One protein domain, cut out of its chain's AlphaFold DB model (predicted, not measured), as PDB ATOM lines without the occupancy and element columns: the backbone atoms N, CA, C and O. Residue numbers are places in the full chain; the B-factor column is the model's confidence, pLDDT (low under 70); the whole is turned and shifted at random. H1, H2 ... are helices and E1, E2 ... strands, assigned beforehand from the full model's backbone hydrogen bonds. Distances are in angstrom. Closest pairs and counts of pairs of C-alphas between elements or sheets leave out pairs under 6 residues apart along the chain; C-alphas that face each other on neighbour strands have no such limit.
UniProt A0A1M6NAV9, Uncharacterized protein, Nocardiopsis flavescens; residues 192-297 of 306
ATOM      1  N   LEU A 192     -38.963  11.520  28.966       84.44
ATOM      2  CA  LEU A 192     -39.474  11.901  30.267       84.44
ATOM      3  C   LEU A 192     -40.233  13.217  30.097       84.44
ATOM      4  O   LEU A 192     -39.659  14.218  29.661       84.44
ATOM      5  N   VAL A 193     -41.525  13.193  30.402       87.50
ATOM      6  CA  VAL A 193     -42.401  14.364  30.381       87.50
ATOM      7  C   VAL A 193     -42.758  14.725  31.810       87.50
ATOM      8  O   VAL A 193     -43.269  13.882  32.542       87.50
ATOM      9  N   ILE A 194     -42.475  15.963  32.203       87.75
ATOM     10  CA  ILE A 194     -42.817  16.499  33.523       87.75
ATOM     11  C   ILE A 194     -43.718  17.714  33.329       87.75
ATOM     12  O   ILE A 194     -43.349  18.658  32.623       87.75
ATOM     13  N   ASP A 195     -44.888  17.671  33.957       89.81
ATOM     14  CA  ASP A 195     -45.901  18.721  33.913       89.81
ATOM     15  C   ASP A 195     -46.568  18.911  35.282       89.81
ATOM     16  O   ASP A 195     -46.191  18.279  36.268       89.81
ATOM     17  N   SER A 196     -47.569  19.789  35.358       87.69
ATOM     18  CA  SER A 196     -48.289  20.111  36.595       87.69
ATOM     19  C   SER A 196     -49.069  18.945  37.218       87.69
ATOM     20  O   SER A 196     -49.500  19.058  38.363       87.69
ATOM     21  N   HIS A 197     -49.298  17.851  36.491       88.81
ATOM     22  CA  HIS A 197     -50.096  16.712  36.945       88.81
ATOM     23  C   HIS A 197     -49.223  15.559  37.427       88.81
ATOM     24  O   HIS A 197     -49.617  14.831  38.343       88.81
ATOM     25  N   GLY A 198     -48.059  15.367  36.815       88.88
ATOM     26  CA  GLY A 198     -47.204  14.248  37.161       88.88
ATOM     27  C   GLY A 198     -45.964  14.117  36.299       88.88
ATOM     28  O   GLY A 198     -45.496  15.047  35.637       88.88
ATOM     29  N   VAL A 199     -45.456  12.891  36.294       89.94
ATOM     30  CA  VAL A 199     -44.383  12.467  35.410       89.94
ATOM     31  C   VAL A 199     -44.854  11.340  34.508       89.94
ATOM     32  O   VAL A 199     -45.433  10.356  34.967       89.94
ATOM     33  N   SER A 200     -44.574  11.474  33.215       87.81
ATOM     34  CA  SER A 200     -44.752  10.406  32.238       87.81
ATOM     35  C   SER A 200     -43.403   9.942  31.720       87.81
ATOM     36  O   SER A 200     -42.575  10.768  31.341       87.81
ATOM     37  N   ALA A 201     -43.198   8.633  31.637       83.62
ATOM     38  CA  ALA A 201     -42.154   8.079  30.786       83.62
ATOM     39  C   ALA A 201     -42.836   7.531  29.536       83.62
ATOM     40  O   ALA A 201     -43.708   6.668  29.627       83.62
ATOM     41  N   VAL A 202     -42.478   8.082  28.383       79.19
ATOM     42  CA  VAL A 202     -43.075   7.746  27.096       79.19
ATOM     43  C   VAL A 202     -42.048   6.995  26.274       79.19
ATOM     44  O   VAL A 202     -41.011   7.548  25.895       79.19
ATOM     45  N   ASP A 203     -42.368   5.750  25.960       73.12
ATOM     46  CA  ASP A 203     -41.569   4.945  25.055       73.12
ATOM     47  C   ASP A 203     -41.895   5.348  23.613       73.12
ATOM     48  O   ASP A 203     -42.850   4.874  22.992       73.12
ATOM     49  N   ARG A 204     -41.090   6.255  23.050       63.16
ATOM     50  CA  ARG A 204     -41.331   6.789  21.698       63.16
ATOM     51  C   ARG A 204     -41.178   5.736  20.604       63.16
ATOM     52  O   ARG A 204     -41.670   5.952  19.493       63.16
ATOM     53  N   ARG A 205     -40.528   4.609  20.899       56.34
ATOM     54  CA  ARG A 205     -40.313   3.516  19.947       56.34
ATOM     55  C   ARG A 205     -41.582   2.673  19.800       56.34
ATOM     56  O   ARG A 205     -41.852   2.177  18.704       56.34
ATOM     57  N   TRP A 206     -42.403   2.597  20.854       49.06
ATOM     58  CA  TRP A 206     -43.534   1.668  20.955       49.06
ATOM     59  C   TRP A 206     -44.937   2.287  20.888       49.06
ATOM     60  O   TRP A 206     -45.886   1.529  20.712       49.06
ATOM     61  N   ILE A 207     -45.095   3.623  20.827       47.81
ATOM     62  CA  ILE A 207     -46.396   4.311  20.562       47.81
ATOM     63  C   ILE A 207     -47.133   3.755  19.308       47.81
ATOM     64  O   ILE A 207     -48.315   4.008  19.076       47.81
ATOM     65  N   ARG A 208     -46.441   2.999  18.443       41.62
ATOM     66  CA  ARG A 208     -46.960   2.416  17.195       41.62
ATOM     67  C   ARG A 208     -47.449   0.961  17.320       41.62
ATOM     68  O   ARG A 208     -47.945   0.438  16.318       41.62
ATOM     69  N   PHE A 209     -47.322   0.328  18.487       37.97
ATOM     70  CA  PHE A 209     -47.565  -1.101  18.720       37.97
ATOM     71  C   PHE A 209     -48.464  -1.341  19.952       37.97
ATOM     72  O   PHE A 209     -48.574  -0.463  20.801       37.97
ATOM     73  N   PRO A 210     -49.135  -2.505  20.055       45.38
ATOM     74  CA  PRO A 210     -50.016  -2.829  21.185       45.38
ATOM     75  C   PRO A 210     -49.297  -2.992  22.538       45.38
ATOM     76  O   PRO A 210     -49.961  -2.953  23.569       45.38
ATOM     77  N   ASP A 211     -47.967  -3.116  22.542       55.50
ATOM     78  CA  ASP A 211     -47.135  -3.282  23.743       55.50
ATOM     79  C   ASP A 211     -46.537  -1.946  24.228       55.50
ATOM     80  O   ASP A 211     -45.357  -1.865  24.573       55.50
ATOM     81  N   ASP A 212     -47.330  -0.869  24.213       64.94
ATOM     82  CA  ASP A 212     -46.901   0.434  24.728       64.94
ATOM     83  C   ASP A 212     -46.594   0.336  26.232       64.94
ATOM     84  O   ASP A 212     -47.473   0.068  27.056       64.94
ATOM     85  N   ARG A 213     -45.322   0.539  26.591       67.62
ATOM     86  CA  ARG A 213     -44.853   0.543  27.984       67.62
ATOM     87  C   ARG A 213     -44.818   1.936  28.592       67.62
ATOM     88  O   ARG A 213     -44.357   2.071  29.726       67.62
ATOM     89  N   SER A 214     -45.320   2.945  27.880       77.75
ATOM     90  CA  SER A 214     -45.485   4.291  28.414       77.75
ATOM     91  C   SER A 214     -46.345   4.268  29.672       77.75
ATOM     92  O   SER A 214     -47.306   3.503  29.789       77.75
ATOM     93  N   PHE A 215     -46.008   5.116  30.633       83.50
ATOM     94  CA  PHE A 215     -46.778   5.233  31.860       83.50
ATOM     95  C   PHE A 215     -46.766   6.646  32.415       83.50
ATOM     96  O   PHE A 215     -45.911   7.461  32.075       83.50
ATOM     97  N   PHE A 216     -47.711   6.886  33.319       86.75
ATOM     98  CA  PHE A 216     -47.885   8.126  34.052       86.75
ATOM     99  C   PHE A 216     -47.943   7.850  35.557       86.75
ATOM    100  O   PHE A 216     -48.560   6.873  35.988       86.75
ATOM    101  N   ILE A 217     -47.311   8.722  36.339       88.56
ATOM    102  CA  ILE A 217     -47.357   8.748  37.801       88.56
ATOM    103  C   ILE A 217     -47.799  10.151  38.214       88.56
ATOM    104  O   ILE A 217     -47.081  11.118  37.954       88.56
ATOM    105  N   GLY A 218     -48.961  10.258  38.860       89.88
ATOM    106  CA  GLY A 218     -49.474  11.537  39.344       89.88
ATOM    107  C   GLY A 218     -48.690  12.059  40.546       89.88
ATOM    108  O   GLY A 218     -48.222  11.282  41.384       89.88
ATOM    109  N   TRP A 219     -48.571  13.382  40.686       92.56
ATOM    110  CA  TRP A 219     -47.921  13.979  41.862       92.56
ATOM    111  C   TRP A 219     -48.652  13.688  43.178       92.56
ATOM    112  O   TRP A 219     -48.045  13.747  44.247       92.56
ATOM    113  N   ASP A 220     -49.931  13.310  43.133       90.25
ATOM    114  CA  ASP A 220     -50.689  12.862  44.304       90.25
ATOM    115  C   ASP A 220     -50.230  11.488  44.829       90.25
ATOM    116  O   ASP A 220     -50.415  11.191  46.015       90.25
ATOM    117  N   GLU A 221     -49.602  10.675  43.977       91.00
ATOM    118  CA  GLU A 221     -49.044   9.362  44.310       91.00
ATOM    119  C   GLU A 221     -47.608   9.443  44.836       91.00
ATOM    120  O   GLU A 221     -47.132   8.505  45.475       91.00
ATOM    121  N   VAL A 222     -46.916  10.553  44.580       91.69
ATOM    122  CA  VAL A 222     -45.506  10.744  44.928       91.69
ATOM    123  C   VAL A 222     -45.393  11.429  46.293       91.69
ATOM    124  O   VAL A 222     -46.103  12.384  46.613       91.69
ATOM    125  N   ASP A 223     -44.504  10.908  47.134       90.50
ATOM    126  CA  ASP A 223     -44.109  11.547  48.390       90.50
ATOM    127  C   ASP A 223     -42.910  12.473  48.181       90.50
ATOM    128  O   ASP A 223     -42.919  13.623  48.613       90.50
ATOM    129  N   ARG A 224     -41.890  11.987  47.466       90.38
ATOM    130  CA  ARG A 224     -40.698  12.761  47.112       90.38
ATOM    131  C   ARG A 224     -40.041  12.234  45.843       90.38
ATOM    132  O   ARG A 224     -40.167  11.058  45.503       90.38
ATOM    133  N   THR A 225     -39.274  13.091  45.189       91.25
ATOM    134  CA  THR A 225     -38.425  12.735  44.049       91.25
ATOM    135  C   THR A 225     -36.955  12.848  44.420       91.25
ATOM    136  O   THR A 225     -36.583  13.684  45.244       91.25
ATOM    137  N   ARG A 226     -36.092  12.052  43.790       88.31
ATOM    138  CA  ARG A 226     -34.643  12.138  43.970       88.31
ATOM    139  C   ARG A 226     -33.938  12.001  42.628       88.31
ATOM    140  O   ARG A 226     -34.324  11.212  41.774       88.31
ATOM    141  N   VAL A 227     -32.876  12.778  42.463       87.31
ATOM    142  CA  VAL A 227     -31.939  12.641  41.351       87.31
ATOM    143  C   VAL A 227     -30.598  12.239  41.948       87.31
ATOM    144  O   VAL A 227     -30.042  12.967  42.767       87.31
ATOM    145  N   SER A 228     -30.092  11.067  41.583       85.38
ATOM    146  CA  SER A 228     -28.796  10.555  42.043       85.38
ATOM    147  C   SER A 228     -27.917  10.178  40.859       85.38
ATOM    148  O   SER A 228     -28.387  10.017  39.738       85.38
ATOM    149  N   THR A 229     -26.611  10.065  41.066       83.94
ATOM    150  CA  THR A 229     -25.710   9.459  40.079       83.94
ATOM    151  C   THR A 229     -26.023   7.970  39.931       83.94
ATOM    152  O   THR A 229     -26.192   7.269  40.928       83.94
ATOM    153  N   HIS A 230     -26.119   7.486  38.691       79.62
ATOM    154  CA  HIS A 230     -26.272   6.061  38.425       79.62
ATOM    155  C   HIS A 230     -24.935   5.347  38.698       79.62
ATOM    156  O   HIS A 230     -23.890   5.847  38.280       79.62
ATOM    157  N   PRO A 231     -24.923   4.194  39.390       71.94
ATOM    158  CA  PRO A 231     -23.675   3.556  39.820       71.94
ATOM    159  C   PRO A 231     -22.847   2.974  38.668       71.94
ATOM    160  O   PRO A 231     -21.645   2.787  38.820       71.94
ATOM    161  N   VAL A 232     -23.483   2.665  37.534       72.62
ATOM    162  CA  VAL A 232     -22.854   1.932  36.418       72.62
ATOM    163  C   VAL A 232     -22.726   2.776  35.151       72.62
ATOM    164  O   VAL A 232     -21.818   2.568  34.355       72.62
ATOM    165  N   GLU A 233     -23.623   3.740  34.947       69.38
ATOM    166  CA  GLU A 233     -23.723   4.474  33.683       69.38
ATOM    167  C   GLU A 233     -23.417   5.955  33.914       69.38
ATOM    168  O   GLU A 233     -23.741   6.464  34.988       69.38
ATOM    169  N   PRO A 234     -22.850   6.679  32.927       78.50
ATOM    170  CA  PRO A 234     -22.652   8.128  32.996       78.50
ATOM    171  C   PRO A 234     -23.990   8.877  32.832       78.50
ATOM    172  O   PRO A 234     -24.199   9.657  31.897       78.50
ATOM    173  N   ALA A 235     -24.912   8.614  33.753       81.00
ATOM    174  CA  ALA A 235     -26.278   9.102  33.795       81.00
ATOM    175  C   ALA A 235     -26.678   9.442  35.239       81.00
ATOM    176  O   ALA A 235     -26.087   8.970  36.213       81.00
ATOM    177  N   HIS A 236     -27.718  10.252  35.374       84.06
ATOM    178  CA  HIS A 236     -28.426  10.459  36.623       84.06
ATOM    179  C   HIS A 236     -29.671   9.576  36.661       84.06
ATOM    180  O   HIS A 236     -30.467   9.577  35.727       84.06
ATOM    181  N   ALA A 237     -29.862   8.835  37.745       85.50
ATOM    182  CA  ALA A 237     -31.103   8.131  38.008       85.50
ATOM    183  C   ALA A 237     -32.129   9.118  38.574       85.50
ATOM    184  O   ALA A 237     -31.904   9.722  39.625       85.50
ATOM    185  N   PHE A 238     -33.253   9.272  37.879       88.88
ATOM    186  CA  PHE A 238     -34.426   9.954  38.405       88.88
ATOM    187  C   PHE A 238     -35.333   8.924  39.076       88.88
ATOM    188  O   PHE A 238     -35.871   8.026  38.421       88.88
ATOM    189  N   THR A 239     -35.475   9.043  40.391       89.50
ATOM    190  CA  THR A 239     -36.277   8.149  41.218       89.50
ATOM    191  C   THR A 239     -37.462   8.881  41.829       89.50
ATOM    192  O   THR A 239     -37.374  10.039  42.243       89.50
ATOM    193  N   VAL A 240     -38.586   8.178  41.904       90.38
ATOM    194  CA  VAL A 240     -39.775   8.599  42.637       90.38
ATOM    195  C   VAL A 240     -39.955   7.687  43.838       90.38
ATOM    196  O   VAL A 240     -39.766   6.473  43.757       90.38
ATOM    197  N   VAL A 241     -40.307   8.286  44.965       90.94
ATOM    198  CA  VAL A 241     -40.711   7.575  46.171       90.94
ATOM    199  C   VAL A 241     -42.215   7.737  46.288       90.94
ATOM    200  O   VAL A 241     -42.712   8.857  46.421       90.94
ATOM    201  N   TYR A 242     -42.934   6.626  46.193       89.62
ATOM    202  CA  TYR A 242     -44.381   6.595  46.320       89.62
ATOM    203  C   TYR A 242     -44.805   6.941  47.742       89.62
ATOM    204  O   TYR A 242     -44.148   6.595  48.727       89.62
ATOM    205  N   ARG A 243     -45.958   7.592  47.851       89.56
ATOM    206  CA  ARG A 243     -46.665   7.734  49.114       89.56
ATOM    207  C   ARG A 243     -47.108   6.355  49.593       89.56
ATOM    208  O   ARG A 243     -47.564   5.534  48.800       89.56
ATOM    209  N   ARG A 244     -47.022   6.131  50.905       85.50
ATOM    210  CA  ARG A 244     -47.432   4.871  51.531       85.50
ATOM    211  C   ARG A 244     -48.854   4.480  51.109       85.50
ATOM    212  O   ARG A 244     -49.780   5.277  51.269       85.50
ATOM    213  N   GLY A 245     -49.021   3.266  50.596       84.31
ATOM    214  CA  GLY A 245     -50.298   2.736  50.104       84.31
ATOM    215  C   GLY A 245     -50.683   3.178  48.687       84.31
ATOM    216  O   GLY A 245     -51.773   2.841  48.225       84.31
ATOM    217  N   ARG A 246     -49.831   3.947  47.998       87.44
ATOM    218  CA  ARG A 246     -49.976   4.321  46.578       87.44
ATOM    219  C   ARG A 246     -48.942   3.624  45.693       87.44
ATOM    220  O   ARG A 246     -48.803   3.973  44.526       87.44
ATOM    221  N   GLU A 247     -48.208   2.652  46.230       84.69
ATOM    222  CA  GLU A 247     -47.207   1.908  45.477       84.69
ATOM    223  C   GLU A 247     -47.862   1.113  44.340       84.69
ATOM    224  O   GLU A 247     -48.936   0.521  44.484       84.69
ATOM    225  N   ARG A 248     -47.192   1.060  43.185       83.06
ATOM    226  CA  ARG A 248     -47.683   0.275  42.051       83.06
ATOM    227  C   ARG A 248     -47.611  -1.217  42.351       83.06
ATOM    228  O   ARG A 248     -46.632  -1.724  42.897       83.06
ATOM    229  N   HIS A 249     -48.650  -1.931  41.927       80.81
ATOM    230  CA  HIS A 249     -48.736  -3.373  42.109       80.81
ATOM    231  C   HIS A 249     -47.554  -4.092  41.416       80.81
ATOM    232  O   HIS A 249     -47.195  -3.724  40.294       80.81
ATOM    233  N   PRO A 250     -46.980  -5.168  41.990       79.94
ATOM    234  CA  PRO A 250     -45.840  -5.877  41.395       79.94
ATOM    235  C   PRO A 250     -46.076  -6.408  39.974       79.94
ATOM    236  O   PRO A 250     -45.135  -6.558  39.199       79.94
ATOM    237  N   PHE A 251     -47.325  -6.715  39.610       77.19
ATOM    238  CA  PHE A 251     -47.673  -7.049  38.222       77.19
ATOM    239  C   PHE A 251     -47.469  -5.859  37.281       77.19
ATOM    240  O   PHE A 251     -46.873  -6.037  36.229       77.19
ATOM    241  N   TRP A 252     -47.903  -4.661  37.678       82.31
ATOM    242  CA  TRP A 252     -47.714  -3.439  36.899       82.31
ATOM    243  C   TRP A 252     -46.224  -3.145  36.711       82.31
ATOM    244  O   TRP A 252     -45.776  -2.914  35.593       82.31
ATOM    245  N   LEU A 253     -45.437  -3.263  37.789       76.38
ATOM    246  CA  LEU A 253     -43.983  -3.101  37.719       76.38
ATOM    247  C   LEU A 253     -43.367  -4.094  36.730       76.38
ATOM    248  O   LEU A 253     -42.605  -3.686  35.865       76.38
ATOM    249  N   ARG A 254     -43.753  -5.376  36.790       74.69
ATOM    250  CA  ARG A 254     -43.279  -6.395  35.837       74.69
ATOM    251  C   ARG A 254     -43.719  -6.128  34.400       74.69
ATOM    252  O   ARG A 254     -42.897  -6.273  33.504       74.69
ATOM    253  N   TRP A 255     -44.973  -5.736  34.189       70.75
ATOM    254  CA  TRP A 255     -45.519  -5.410  32.869       70.75
ATOM    255  C   TRP A 255     -44.741  -4.268  32.207       70.75
ATOM    256  O   TRP A 255     -44.352  -4.368  31.048       70.75
ATOM    257  N   HIS A 256     -44.419  -3.226  32.977       68.25
ATOM    258  CA  HIS A 256     -43.596  -2.105  32.519       68.25
ATOM    259  C   HIS A 256     -42.078  -2.363  32.645       68.25
ATOM    260  O   HIS A 256     -41.279  -1.457  32.425       68.25
ATOM    261  N   GLY A 257     -41.652  -3.592  32.969       63.94
ATOM    262  CA  GLY A 257     -40.239  -3.995  32.998       63.94
ATOM    263  C   GLY A 257     -39.416  -3.456  34.175       63.94
ATOM    264  O   GLY A 257     -38.187  -3.547  34.165       63.94
ATOM    265  N   PHE A 258     -40.056  -2.914  35.208       69.62
ATOM    266  CA  PHE A 258     -39.390  -2.406  36.401       69.62
ATOM    267  C   PHE A 258     -39.016  -3.514  37.379       69.62
ATOM    268  O   PHE A 258     -39.804  -4.406  37.704       69.62
ATOM    269  N   ARG A 259     -37.795  -3.407  37.910       62.25
ATOM    270  CA  ARG A 259     -37.333  -4.211  39.043       62.25
ATOM    271  C   ARG A 259     -37.546  -3.450  40.353       62.25
ATOM    272  O   ARG A 259     -37.511  -2.219  40.343       62.25
ATOM    273  N   PRO A 260     -37.731  -4.161  41.477       63.31
ATOM    274  CA  PRO A 260     -37.724  -3.539  42.795       63.31
ATOM    275  C   PRO A 260     -36.429  -2.747  42.994       63.31
ATOM    276  O   PRO A 260     -35.339  -3.267  42.745       63.31
ATOM    277  N   HIS A 261     -36.546  -1.488  43.406       69.38
ATOM    278  CA  HIS A 261     -35.386  -0.647  43.675       69.38
ATOM    279  C   HIS A 261     -34.650  -1.140  44.938       69.38
ATOM    280  O   HIS A 261     -35.315  -1.544  45.898       69.38
ATOM    281  N   PRO A 262     -33.304  -1.097  44.983       69.62
ATOM    282  CA  PRO A 262     -32.533  -1.544  46.148       69.62
ATOM    283  C   PRO A 262     -32.874  -0.781  47.438       69.62
ATOM    284  O   PRO A 262     -32.840  -1.364  48.515       69.62
ATOM    285  N   ASP A 263     -33.271   0.490  47.324       72.62
ATOM    286  CA  ASP A 263     -33.671   1.332  48.468       72.62
ATOM    287  C   ASP A 263     -35.020   0.931  49.110       72.62
ATOM    288  O   ASP A 263     -35.427   1.541  50.098       72.62
ATOM    289  N   GLY A 264     -35.716  -0.081  48.578       73.19
ATOM    290  CA  GLY A 264     -36.871  -0.706  49.222       73.19
ATOM    291  C   GLY A 264     -38.190  -0.631  48.441       73.19
ATOM    292  O   GLY A 264     -38.285   0.004  47.384       73.19
ATOM    293  N   PRO A 265     -39.237  -1.306  48.954       70.56
ATOM    294  CA  PRO A 265     -40.569  -1.279  48.360       70.56
ATOM    295  C   PRO A 265     -41.141   0.145  48.441       70.56
ATOM    296  O   PRO A 265     -41.205   0.729  49.517       70.56
ATOM    297  N   GLY A 266     -41.524   0.713  47.296       82.44
ATOM    298  CA  GLY A 266     -42.039   2.087  47.196       82.44
ATOM    299  C   GLY A 266     -41.074   3.090  46.564       82.44
ATOM    300  O   GLY A 266     -41.466   4.228  46.330       82.44
ATOM    301  N   VAL A 267     -39.849   2.688  46.218       87.12
ATOM    302  CA  VAL A 267     -38.938   3.500  45.397       87.12
ATOM    303  C   VAL A 267     -38.904   2.950  43.974       87.12
ATOM    304  O   VAL A 267     -38.828   1.739  43.770       87.12
ATOM    305  N   LEU A 268     -38.966   3.835  42.982       86.44
ATOM    306  CA  LEU A 268     -38.957   3.476  41.567       86.44
ATOM    307  C   LEU A 268     -38.027   4.401  40.783       86.44
ATOM    308  O   LEU A 268     -38.223   5.613  40.777       86.44
ATOM    309  N   THR A 269     -37.054   3.835  40.069       85.75
ATOM    310  CA  THR A 269     -36.309   4.578  39.041       85.75
ATOM    311  C   THR A 269     -37.184   4.717  37.812       85.75
ATOM    312  O   THR A 269     -37.472   3.722  37.157       85.75
ATOM    313  N   VAL A 270     -37.594   5.942  37.500       84.19
ATOM    314  CA  VAL A 270     -38.461   6.244  36.354       84.19
ATOM    315  C   VAL A 270     -37.641   6.352  35.074       84.19
ATOM    316  O   VAL A 270     -38.067   5.873  34.028       84.19
ATOM    317  N   ALA A 271     -36.457   6.966  35.149       82.94
ATOM    318  CA  ALA A 271     -35.624   7.214  33.980       82.94
ATOM    319  C   ALA A 271     -34.137   7.357  34.325       82.94
ATOM    320  O   ALA A 271     -33.778   7.783  35.427       82.94
ATOM    321  N   LEU A 272     -33.281   7.060  33.342       81.56
ATOM    322  CA  LEU A 272     -31.867   7.423  33.352       81.56
ATOM    323  C   LEU A 272     -31.658   8.643  32.452       81.56
ATOM    324  O   LEU A 272     -31.904   8.615  31.245       81.56
ATOM    325  N   VAL A 273     -31.221   9.737  33.066       82.94
ATOM    326  CA  VAL A 273     -31.057  11.046  32.438       82.94
ATOM    327  C   VAL A 273     -29.578  11.235  32.102       82.94
ATOM    328  O   VAL A 273     -28.748  11.250  33.014       82.94
ATOM    329  N   PRO A 274     -29.200  11.367  30.823       78.62
ATOM    330  CA  PRO A 274     -27.796  11.464  30.443       78.62
ATOM    331  C   PRO A 274     -27.127  12.716  31.033       78.62
ATOM    332  O   PRO A 274     -27.713  13.797  31.069       78.62
ATOM    333  N   VAL A 275     -25.872  12.575  31.476       78.69
ATOM    334  CA  VAL A 275     -25.102  13.688  32.070       78.69
ATOM    335  C   VAL A 275     -24.779  14.764  31.030       78.69
ATOM    336  O   VAL A 275     -24.714  15.949  31.351       78.69
ATOM    337  N   ARG A 276     -24.572  14.360  29.771       76.44
ATOM    338  CA  ARG A 276     -24.220  15.267  28.675       76.44
ATOM    339  C   ARG A 276     -25.409  15.499  27.741       76.44
ATOM    340  O   ARG A 276     -26.149  14.555  27.462       76.44
ATOM    341  N   PRO A 277     -25.576  16.727  27.221       70.44
ATOM    342  CA  PRO A 277     -26.540  16.987  26.164       70.44
ATOM    343  C   PRO A 277     -26.155  16.204  24.904       70.44
ATOM    344  O   PRO A 277     -24.978  16.089  24.565       70.44
ATOM    345  N   ARG A 278     -27.160  15.668  24.200       64.94
ATOM    346  CA  ARG A 278     -26.950  14.989  22.909       64.94
ATOM    347  C   ARG A 278     -26.518  15.962  21.814       64.94
ATOM    348  O   ARG A 278     -25.732  15.599  20.948       64.94
ATOM    349  N   THR A 279     -27.020  17.193  21.869       65.44
ATOM    350  CA  THR A 279     -26.665  18.247  20.919       65.44
ATOM    351  C   THR A 279     -25.539  19.100  21.503       65.44
ATOM    352  O   THR A 279     -25.688  19.591  22.628       65.44
ATOM    353  N   PRO A 280     -24.430  19.319  20.773       69.19
ATOM    354  CA  PRO A 280     -23.386  20.242  21.205       69.19
ATOM    355  C   PRO A 280     -23.974  21.626  21.519       69.19
ATOM    356  O   PRO A 280     -24.685  22.197  20.697       69.19
ATOM    357  N   GLY A 281     -23.709  22.145  22.721       66.75
ATOM    358  CA  GLY A 281     -24.207  23.451  23.175       66.75
ATOM    359  C   GLY A 281     -25.653  23.478  23.697       66.75
ATOM    360  O   GLY A 281     -26.129  24.546  24.071       66.75
ATOM    361  N   GLY A 282     -26.355  22.340  23.748       67.94
ATOM    362  CA  GLY A 282     -27.681  22.246  24.371       67.94
ATOM    363  C   GLY A 282     -27.640  22.299  25.910       67.94
ATOM    364  O   GLY A 282     -26.590  22.034  26.503       67.94
ATOM    365  N   PRO A 283     -28.770  22.602  26.581       72.50
ATOM    366  CA  PRO A 283     -28.842  22.586  28.039       72.50
ATOM    367  C   PRO A 283     -28.608  21.171  28.582       72.50
ATOM    368  O   PRO A 283     -29.038  20.178  27.987       72.50
ATOM    369  N   ALA A 284     -27.921  21.071  29.723       78.56
ATOM    370  CA  ALA A 284     -27.653  19.787  30.356       78.56
ATOM    371  C   ALA A 284     -28.984  19.122  30.770       78.56
ATOM    372  O   ALA A 284     -29.762  19.736  31.498       78.56
ATOM    373  N   PRO A 285     -29.266  17.866  30.381       80.38
ATOM    374  CA  PRO A 285     -30.543  17.216  30.700       80.38
ATOM    375  C   PRO A 285     -30.853  17.191  32.204       80.38
ATOM    376  O   PRO A 285     -32.003  17.322  32.614       80.38
ATOM    377  N   ALA A 286     -29.813  17.096  33.036       77.88
ATOM    378  CA  ALA A 286     -29.934  17.159  34.486       77.88
ATOM    379  C   ALA A 286     -30.364  18.537  35.016       77.88
ATOM    380  O   ALA A 286     -31.069  18.585  36.019       77.88
ATOM    381  N   SER A 287     -29.951  19.646  34.385       80.88
ATOM    382  CA  SER A 287     -30.415  20.979  34.792       80.88
ATOM    383  C   SER A 287     -31.872  21.175  34.391       80.88
ATOM    384  O   SER A 287     -32.671  21.551  35.232       80.88
ATOM    385  N   VAL A 288     -32.240  20.774  33.169       85.12
ATOM    386  CA  VAL A 288     -33.635  20.809  32.696       85.12
ATOM    387  C   VAL A 288     -34.552  19.990  33.608       85.12
ATOM    388  O   VAL A 288     -35.657  20.420  33.920       85.12
ATOM    389  N   LEU A 289     -34.090  18.826  34.078       86.38
ATOM    390  CA  LEU A 289     -34.830  18.017  35.045       86.38
ATOM    391  C   LEU A 289     -35.018  18.733  36.385       86.38
ATOM    392  O   LEU A 289     -36.108  18.679  36.944       86.38
ATOM    393  N   ARG A 290     -33.974  19.383  36.914       85.75
ATOM    394  CA  ARG A 290     -34.088  20.143  38.168       85.75
ATOM    395  C   ARG A 290     -35.069  21.296  38.016       85.75
ATOM    396  O   ARG A 290     -35.980  21.379  38.824       85.75
ATOM    397  N   ASP A 291     -34.956  22.080  36.947       86.50
ATOM    398  CA  ASP A 291     -35.862  23.200  36.671       86.50
ATOM    399  C   ASP A 291     -37.321  22.720  36.552       86.50
ATOM    400  O   ASP A 291     -38.244  23.333  37.089       86.50
ATOM    401  N   ALA A 292     -37.540  21.577  35.891       86.88
ATOM    402  CA  ALA A 292     -38.860  20.965  35.770       86.88
ATOM    403  C   ALA A 292     -39.428  20.526  37.130       86.88
ATOM    404  O   ALA A 292     -40.606  20.751  37.406       86.88
ATOM    405  N   LEU A 293     -38.601  19.920  37.988       89.31
ATOM    406  CA  LEU A 293     -39.000  19.487  39.329       89.31
ATOM    407  C   LEU A 293     -39.202  20.664  40.289       89.31
ATOM    408  O   LEU A 293     -40.110  20.613  41.108       89.31
ATOM    409  N   GLU A 294     -38.410  21.729  40.183       88.94
ATOM    410  CA  GLU A 294     -38.611  22.956  40.962       88.94
ATOM    411  C   GLU A 294     -39.932  23.639  40.601       88.94
ATOM    412  O   GLU A 294     -40.603  24.204  41.462       88.94
ATOM    413  N   ARG A 295     -40.318  23.565  39.325       87.50
ATOM    414  CA  ARG A 295     -41.538  24.190  38.823       87.50
ATOM    415  C   ARG A 295     -42.799  23.375  39.087       87.50
ATOM    416  O   ARG A 295     -43.825  23.946  39.443       87.50
ATOM    417  N   PHE A 296     -42.744  22.075  38.824       88.81
ATOM    418  CA  PHE A 296     -43.926  21.213  38.781       88.81
ATOM    419  C   PHE A 296     -43.886  20.059  39.777       88.81
ATOM    420  O   PHE A 296     -44.912  19.428  40.010       88.81
ATOM    421  N   GLY A 297     -42.714  19.753  40.332       83.06
ATOM    422  CA  GLY A 297     -42.545  18.626  41.233       83.06
ATOM    423  C   GLY A 297     -43.358  18.782  42.521       83.06
ATOM    424  O   GLY A 297     -43.824  19.874  42.862       83.06
TER     425      GLY A 297
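Overview. This is residues 192 to 297 of the 306 residues of an uncharacterized protein of Nocardiopsis flavescens (UniProt A0A1M6NAV9). A strongly twisted sheet of three long strands, E4 E5 E6, has the helix H2 running along over one face, and beside H2 a smaller sheet, E1 E2 E3, comes next to E6 with its strands E1 and E2. The short helix H1 lies away from both sheets, and residues 278 to 283, before H2, stick out. The printed part has 106 residues, with two named helices and six named strands in the order E1 E2 E3 E4 E5 H1 E6 H2; each sheet is antiparallel, in the order of its names here, and the class is mixed, helices and strands. It is compact, with a radius of gyration of the C-alphas of 14.1 A, and spans 41 by 32 by 31 A.

Arrangement. Start at E1, residues 192 to 194, which forms a hairpin with E2, residues 198 to 202; N 193 and O 200 are 2.8 A apart, within hydrogen-bond range. E3, residues 215 to 218, forms a hairpin with E2, with N 199 and O 217 at 2.9 A; E1 E2 E3 is a meander, each strand the antiparallel neighbour of the one before. Next find the hairpin of E4, residues 222 to 229, and E5, residues 235 to 242, where N 226 and O 239 are 2.8 A apart. H1, residues 250 to 255, is on neither sheet. E6, residues 267 to 274, is the other neighbour of E5, antiparallel at 156 degrees, with N 238 and O 271 at 2.9 A; it bends by 51 degrees at residue 270. The closest C-alphas of E2 and E6 are those of Ala 201 and Val 270, 6.9 A apart. H2, residues 285 to 296, lies over E4 and E5 at a height over the sheet of 10.3 A, along the strands, at 3 degrees to E5 on the local plane. H2 only grazes the sheet E1 E2 E3; its closest C-alphas with E1 are those of Ala 292 and Ile 194, 6.4 A apart. In H1 and H2 every O i to N i+4 pair is within hydrogen-bond range.

Along the chain. Find C-alpha 192 at (-39.474, 11.901, 30.267), where E1 begins. E4 starts at C-alpha 222, (-45.506, 10.744, 44.928), and is 20.4 A long; E5 is 22.2 A and E6 20.3 A. H2 runs 16.1 A to C-alpha 296 at (-43.926, 21.213, 38.781).

Size, cuts and confidence. The C-alphas of Gly 245 and Pro 280, the two farthest apart, are 43.2 A apart. The printed part has no cut. The links E2 to E3 and H1 to E6 are long. The mean pLDDT of the printed part is 78.8; look for values under 70 at residues 204 to 213, 233, 256 to 262 and 278 to 282.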